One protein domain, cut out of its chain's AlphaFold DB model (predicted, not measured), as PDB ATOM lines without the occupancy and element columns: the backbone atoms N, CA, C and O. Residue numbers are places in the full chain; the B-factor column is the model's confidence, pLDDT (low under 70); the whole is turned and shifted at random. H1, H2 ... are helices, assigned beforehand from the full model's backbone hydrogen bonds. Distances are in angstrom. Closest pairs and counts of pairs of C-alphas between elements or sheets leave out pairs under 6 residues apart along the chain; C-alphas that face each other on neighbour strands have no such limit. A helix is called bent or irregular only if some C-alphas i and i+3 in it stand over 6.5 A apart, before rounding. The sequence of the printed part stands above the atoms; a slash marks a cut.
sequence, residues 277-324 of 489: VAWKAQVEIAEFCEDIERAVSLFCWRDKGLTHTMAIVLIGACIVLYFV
ATOM      1  N   VAL A 277     301.793 269.359 382.767       77.81
ATOM      2  CA  VAL A 277     300.660 268.872 383.568       77.81
ATOM      3  C   VAL A 277     300.530 269.658 384.874       77.81
ATOM      4  O   VAL A 277     299.426 270.066 385.227       77.81
ATOM      5  N   ALA A 278     301.637 269.913 385.571       75.75
ATOM      6  CA  ALA A 278     301.661 270.683 386.811       75.75
ATOM      7  C   ALA A 278     301.239 272.139 386.578       75.75
ATOM      8  O   ALA A 278     300.432 272.671 387.336       75.75
ATOM      9  N   TRP A 279     301.714 272.756 385.493       83.56
ATOM     10  CA  TRP A 279     301.299 274.094 385.081       83.56
ATOM     11  C   TRP A 279     299.800 274.150 384.777       83.56
ATOM     12  O   TRP A 279     299.098 275.008 385.308       83.56
ATOM     13  N   LYS A 280     299.272 273.195 383.998       79.06
ATOM     14  CA  LYS A 280     297.826 273.091 383.734       79.06
ATOM     15  C   LYS A 280     297.023 272.915 385.023       79.06
ATOM     16  O   LYS A 280     296.021 273.598 385.202       79.06
ATOM     17  N   ALA A 281     297.479 272.062 385.940       70.06
ATOM     18  CA  ALA A 281     296.829 271.872 387.235       70.06
ATOM     19  C   ALA A 281     296.843 273.156 388.078       70.06
ATOM     20  O   ALA A 281     295.849 273.481 388.721       70.06
ATOM     21  N   GLN A 282     297.941 273.912 388.054       77.19
ATOM     22  CA  GLN A 282     298.049 275.182 388.765       77.19
ATOM     23  C   GLN A 282     297.113 276.250 388.179       77.19
ATOM     24  O   GLN A 282     296.475 276.969 388.947       77.19
ATOM     25  N   VAL A 283     296.978 276.314 386.849       79.94
ATOM     26  CA  VAL A 283     295.997 277.181 386.173       79.94
ATOM     27  C   VAL A 283     294.566 276.775 386.545       79.94
ATOM     28  O   VAL A 283     293.790 277.635 386.945       79.94
ATOM     29  N   GLU A 284     294.231 275.481 386.527       75.25
ATOM     30  CA  GLU A 284     292.900 274.997 386.936       75.25
ATOM     31  C   GLU A 284     292.584 275.316 388.406       75.25
ATOM     32  O   GLU A 284     291.464 275.704 388.738       75.25
ATOM     33  N   ILE A 285     293.562 275.167 389.306       70.62
ATOM     34  CA  ILE A 285     293.397 275.520 390.723       70.62
ATOM     35  C   ILE A 285     293.204 277.032 390.877       70.62
ATOM     36  O   ILE A 285     292.405 277.450 391.715       70.62
ATOM     37  N   ALA A 286     293.904 277.849 390.088       75.62
ATOM     38  CA  ALA A 286     293.748 279.299 390.107       75.62
ATOM     39  C   ALA A 286     292.361 279.727 389.602       75.62
ATOM     40  O   ALA A 286     291.710 280.518 390.279       75.62
ATOM     41  N   GLU A 287     291.879 279.155 388.494       76.44
ATOM     42  CA  GLU A 287     290.519 279.382 387.977       76.44
ATOM     43  C   GLU A 287     289.459 278.978 389.013       76.44
ATOM     44  O   GLU A 287     288.553 279.750 389.314       76.44
ATOM     45  N   PHE A 288     289.611 277.810 389.649       75.25
ATOM     46  CA  PHE A 288     288.691 277.361 390.696       75.25
ATOM     47  C   PHE A 288     288.723 278.260 391.942       75.25
ATOM     48  O   PHE A 288     287.680 278.556 392.525       75.25
ATOM     49  N   CYS A 289     289.908 278.720 392.358       68.81
ATOM     50  CA  CYS A 289     290.039 279.691 393.443       68.81
ATOM     51  C   CYS A 289     289.390 281.029 393.083       68.81
ATOM     52  O   CYS A 289     288.766 281.631 393.952       68.81
ATOM     53  N   GLU A 290     289.502 281.480 391.832       71.00
ATOM     54  CA  GLU A 290     288.845 282.695 391.355       71.00
ATOM     55  C   GLU A 290     287.324 282.526 391.325       71.00
ATOM     56  O   GLU A 290     286.611 283.436 391.728       71.00
ATOM     57  N   ASP A 291     286.807 281.362 390.935       69.62
ATOM     58  CA  ASP A 291     285.374 281.074 390.985       69.62
ATOM     59  C   ASP A 291     284.853 280.993 392.423       69.62
ATOM     60  O   ASP A 291     283.765 281.494 392.709       69.62
ATOM     61  N   ILE A 292     285.636 280.445 393.359       69.38
ATOM     62  CA  ILE A 292     285.326 280.512 394.792       69.38
ATOM     63  C   ILE A 292     285.391 281.954 395.284       69.38
ATOM     64  O   ILE A 292     284.494 282.381 396.002       69.38
ATOM     65  N   GLU A 293     286.415 282.725 394.919       71.62
ATOM     66  CA  GLU A 293     286.542 284.125 395.323       71.62
ATOM     67  C   GLU A 293     285.401 284.955 394.737       71.62
ATOM     68  O   GLU A 293     284.826 285.764 395.450       71.62
ATOM     69  N   ARG A 294     284.992 284.707 393.489       68.38
ATOM     70  CA  ARG A 294     283.808 285.296 392.860       68.38
ATOM     71  C   ARG A 294     282.534 284.830 393.537       68.38
ATOM     72  O   ARG A 294     281.684 285.671 393.751       68.38
ATOM     73  N   ALA A 295     282.388 283.568 393.932       63.75
ATOM     74  CA  ALA A 295     281.235 283.080 394.694       63.75
ATOM     75  C   ALA A 295     281.156 283.739 396.075       63.75
ATOM     76  O   ALA A 295     280.117 284.263 396.463       63.75
ATOM     77  N   VAL A 296     282.273 283.807 396.792       66.19
ATOM     78  CA  VAL A 296     282.389 284.492 398.083       66.19
ATOM     79  C   VAL A 296     282.233 286.010 397.916       66.19
ATOM     80  O   VAL A 296     281.689 286.665 398.796       66.19
ATOM     81  N   SER A 297     282.626 286.571 396.772       66.19
ATOM     82  CA  SER A 297     282.448 287.981 396.409       66.19
ATOM     83  C   SER A 297     281.048 288.294 395.868       66.19
ATOM     84  O   SER A 297     280.559 289.404 396.050       66.19
ATOM     85  N   LEU A 298     280.330 287.311 395.322       56.66
ATOM     86  CA  LEU A 298     278.884 287.355 395.089       56.66
ATOM     87  C   LEU A 298     278.151 287.399 396.445       56.66
ATOM     88  O   LEU A 298     277.094 288.014 396.551       56.66
ATOM     89  N   PHE A 299     278.754 286.826 397.497       58.12
ATOM     90  CA  PHE A 299     278.380 287.040 398.899       58.12
ATOM     91  C   PHE A 299     279.056 288.260 399.546       58.12
ATOM     92  O   PHE A 299     278.825 288.492 400.731       58.12
ATOM     93  N   CYS A 300     279.860 289.059 398.833       55.94
ATOM     94  CA  CYS A 300     280.291 290.360 399.338       55.94
ATOM     95  C   CYS A 300     279.134 291.333 399.128       55.94
ATOM     96  O   CYS A 300     278.678 291.550 398.011       55.94
ATOM     97  N   TRP A 301     278.693 291.952 400.220       56.88
ATOM     98  CA  TRP A 301     277.462 292.737 400.388       56.88
ATOM     99  C   TRP A 301     277.408 294.039 399.561       56.88
ATOM    100  O   TRP A 301     276.683 294.974 399.897       56.88
ATOM    101  N   ARG A 302     278.226 294.150 398.511       67.19
ATOM    102  CA  ARG A 302     278.373 295.346 397.688       67.19
ATOM    103  C   ARG A 302     277.179 295.552 396.766       67.19
ATOM    104  O   ARG A 302     276.817 296.698 396.526       67.19
ATOM    105  N   ASP A 303     276.557 294.469 396.302       75.31
ATOM    106  CA  ASP A 303     275.304 294.522 395.551       75.31
ATOM    107  C   ASP A 303     274.164 293.897 396.367       75.31
ATOM    108  O   ASP A 303     274.114 292.685 396.614       75.31
ATOM    109  N   LYS A 304     273.237 294.754 396.807       83.56
ATOM    110  CA  LYS A 304     272.067 294.354 397.597       83.56
ATOM    111  C   LYS A 304     271.138 293.432 396.805       83.56
ATOM    112  O   LYS A 304     270.578 292.510 397.393       83.56
ATOM    113  N   GLY A 305     270.985 293.645 395.495       84.81
ATOM    114  CA  GLY A 305     270.062 292.868 394.662       84.81
ATOM    115  C   GLY A 305     270.539 291.432 394.474       84.81
ATOM    116  O   GLY A 305     269.786 290.473 394.666       84.81
ATOM    117  N   LEU A 306     271.828 291.277 394.194       80.12
ATOM    118  CA  LEU A 306     272.458 289.970 394.066       80.12
ATOM    119  C   LEU A 306     272.457 289.196 395.393       80.12
ATOM    120  O   LEU A 306     272.111 288.015 395.417       80.12
ATOM    121  N   THR A 307     272.773 289.876 396.501       82.31
ATOM    122  CA  THR A 307     272.757 289.270 397.842       82.31
ATOM    123  C   THR A 307     271.354 288.776 398.204       82.31
ATOM    124  O   THR A 307     271.202 287.649 398.676       82.31
ATOM    125  N   HIS A 308     270.311 289.572 397.929       87.25
ATOM    126  CA  HIS A 308     268.920 289.151 398.119       87.25
ATOM    127  C   HIS A 308     268.558 287.944 397.254       87.25
ATOM    128  O   HIS A 308     267.954 286.998 397.754       87.25
ATOM    129  N   THR A 309     268.962 287.945 395.984       87.25
ATOM    130  CA  THR A 309     268.696 286.829 395.068       87.25
ATOM    131  C   THR A 309     269.347 285.539 395.571       87.25
ATOM    132  O   THR A 309     268.678 284.512 395.674       87.25
ATOM    133  N   MET A 310     270.619 285.589 395.972       83.31
ATOM    134  CA  MET A 310     271.328 284.429 396.524       83.31
ATOM    135  C   MET A 310     270.739 283.964 397.858       83.31
ATOM    136  O   MET A 310     270.618 282.762 398.085       83.31
ATOM    137  N   ALA A 311     270.315 284.891 398.724       86.19
ATOM    138  CA  ALA A 311     269.629 284.550 399.967       86.19
ATOM    139  C   ALA A 311     268.298 283.827 399.703       86.19
ATOM    140  O   ALA A 311     268.027 282.811 400.339       86.19
ATOM    141  N   ILE A 312     267.499 284.291 398.734       92.50
ATOM    142  CA  ILE A 312     266.251 283.628 398.325       92.50
ATOM    143  C   ILE A 312     266.538 282.223 397.780       92.50
ATOM    144  O   ILE A 312     265.860 281.275 398.171       92.50
ATOM    145  N   VAL A 313     267.563 282.061 396.935       89.56
ATOM    146  CA  VAL A 313     267.966 280.749 396.396       89.56
ATOM    147  C   VAL A 313     268.407 279.799 397.514       89.56
ATOM    148  O   VAL A 313     267.981 278.645 397.531       89.56
ATOM    149  N   LEU A 314     269.205 280.271 398.476       87.75
ATOM    150  CA  LEU A 314     269.644 279.468 399.620       87.75
ATOM    151  C   LEU A 314     268.483 279.077 400.535       87.75
ATOM    152  O   LEU A 314     268.396 277.921 400.942       87.75
ATOM    153  N   ILE A 315     267.571 280.004 400.836       93.81
ATOM    154  CA  ILE A 315     266.360 279.706 401.614       93.81
ATOM    155  C   ILE A 315     265.507 278.676 400.868       93.81
ATOM    156  O   ILE A 315     265.080 277.694 401.471       93.81
ATOM    157  N   GLY A 316     265.322 278.840 399.556       94.06
ATOM    158  CA  GLY A 316     264.635 277.867 398.707       94.06
ATOM    159  C   GLY A 316     265.292 276.484 398.751       94.06
ATOM    160  O   GLY A 316     264.602 275.486 398.944       94.06
ATOM    161  N   ALA A 317     266.622 276.414 398.664       87.75
ATOM    162  CA  ALA A 317     267.367 275.163 398.784       87.75
ATOM    163  C   ALA A 317     267.198 274.519 400.171       87.75
ATOM    164  O   ALA A 317     266.979 273.313 400.257       87.75
ATOM    165  N   CYS A 318     267.228 275.305 401.252       90.50
ATOM    166  CA  CYS A 318     266.962 274.823 402.609       90.50
ATOM    167  C   CYS A 318     265.532 274.285 402.765       90.50
ATOM    168  O   CYS A 318     265.348 273.246 403.391       90.50
ATOM    169  N   ILE A 319     264.532 274.947 402.172       95.44
ATOM    170  CA  ILE A 319     263.141 274.470 402.158       95.44
ATOM    171  C   ILE A 319     263.050 273.134 401.409       95.44
ATOM    172  O   ILE A 319     262.453 272.187 401.915       95.44
ATOM    173  N   VAL A 320     263.686 273.011 400.240       93.44
ATOM    174  CA  VAL A 320     263.726 271.743 399.489       93.44
ATOM    175  C   VAL A 320     264.399 270.640 400.305       93.44
ATOM    176  O   VAL A 320     263.858 269.543 400.387       93.44
ATOM    177  N   LEU A 321     265.530 270.927 400.956       91.12
ATOM    178  CA  LEU A 321     266.246 269.975 401.815       91.12
ATOM    179  C   LEU A 321     265.465 269.590 403.078       91.12
ATOM    180  O   LEU A 321     265.685 268.511 403.623       91.12
ATOM    181  N   TYR A 322     264.560 270.453 403.544       95.00
ATOM    182  CA  TYR A 322     263.673 270.157 404.666       95.00
ATOM    183  C   TYR A 322     262.596 269.131 404.285       95.00
ATOM    184  O   TYR A 322     262.314 268.222 405.063       95.00
ATOM    185  N   PHE A 323     262.016 269.245 403.085       97.25
ATOM    186  CA  PHE A 323     260.968 268.329 402.614       97.25
ATOM    187  C   PHE A 323     261.504 267.074 401.916       97.25
ATOM    188  O   PHE A 323     260.844 266.036 401.928       97.25
ATOM    189  N   VAL A 324     262.676 267.158 401.286       94.69
ATOM    190  CA  VAL A 324     263.250 266.090 400.467       94.69
ATOM    191  C   VAL A 324     264.565 265.624 401.089       94.69
ATOM    192  O   VAL A 324     265.531 266.391 401.117       94.69
TER     193      VAL A 324
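Overview. This is residues 277 to 324 of the 489 residues of an uncharacterized protein of Perkinsus olseni (UniProt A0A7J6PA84). Two long helices meet near their ends in a wide, open L, with the short link of residues 299 to 303 at the corner. H1 makes one arm and H2 the other, and nothing fills the space between the arms. The printed part has 48 residues with two named helices, H1 then H2, and no named strand; its class is all helix. It is extended, with a radius of gyration of the C-alphas of 15.4 A, and flat, with spans of 43 by 31 by 8 A.

Along the chain. H1 is residues 277 to 298, 30.8 A from first to last C-alpha. It begins at C-alpha 277, at (300.660, 268.872, 383.568), and ends at C-alpha 298, at (278.884, 287.355, 395.089). H2 is residues 304 to 323, 28.7 A from first to last C-alpha, and ends at C-alpha 323, at (260.968, 268.329, 402.614).

Arrangement. H1 and H2 are close but not clearly touching, with 2 pairs of C-alphas within 8 A. Their closest C-alphas are those of Leu 298 and Thr 307, 7.0 A apart. Their lines stand about perpendicular, at 82 degrees. Their centres are 24.7 A apart. In H1 and H2 every pair of O i and N i+4 is within hydrogen-bond range. Neither helix is bent or irregular.

Size, cuts and confidence. The two C-alphas farthest apart are those of Trp 279 and Phe 323, at 44.4 A. Residues 277 to 296, which belong to H1, stand free, as do residues 300 to 305 and residues 312 to 324, of which 312 to 323 belong to H2. The link from H1 to H2 has 5 residues and is tight. The printed part has no cut. The mean pLDDT of the printed part is 78.7, and it is under 70 at residue 289, residues 291 to 292 and residues 294 to 302.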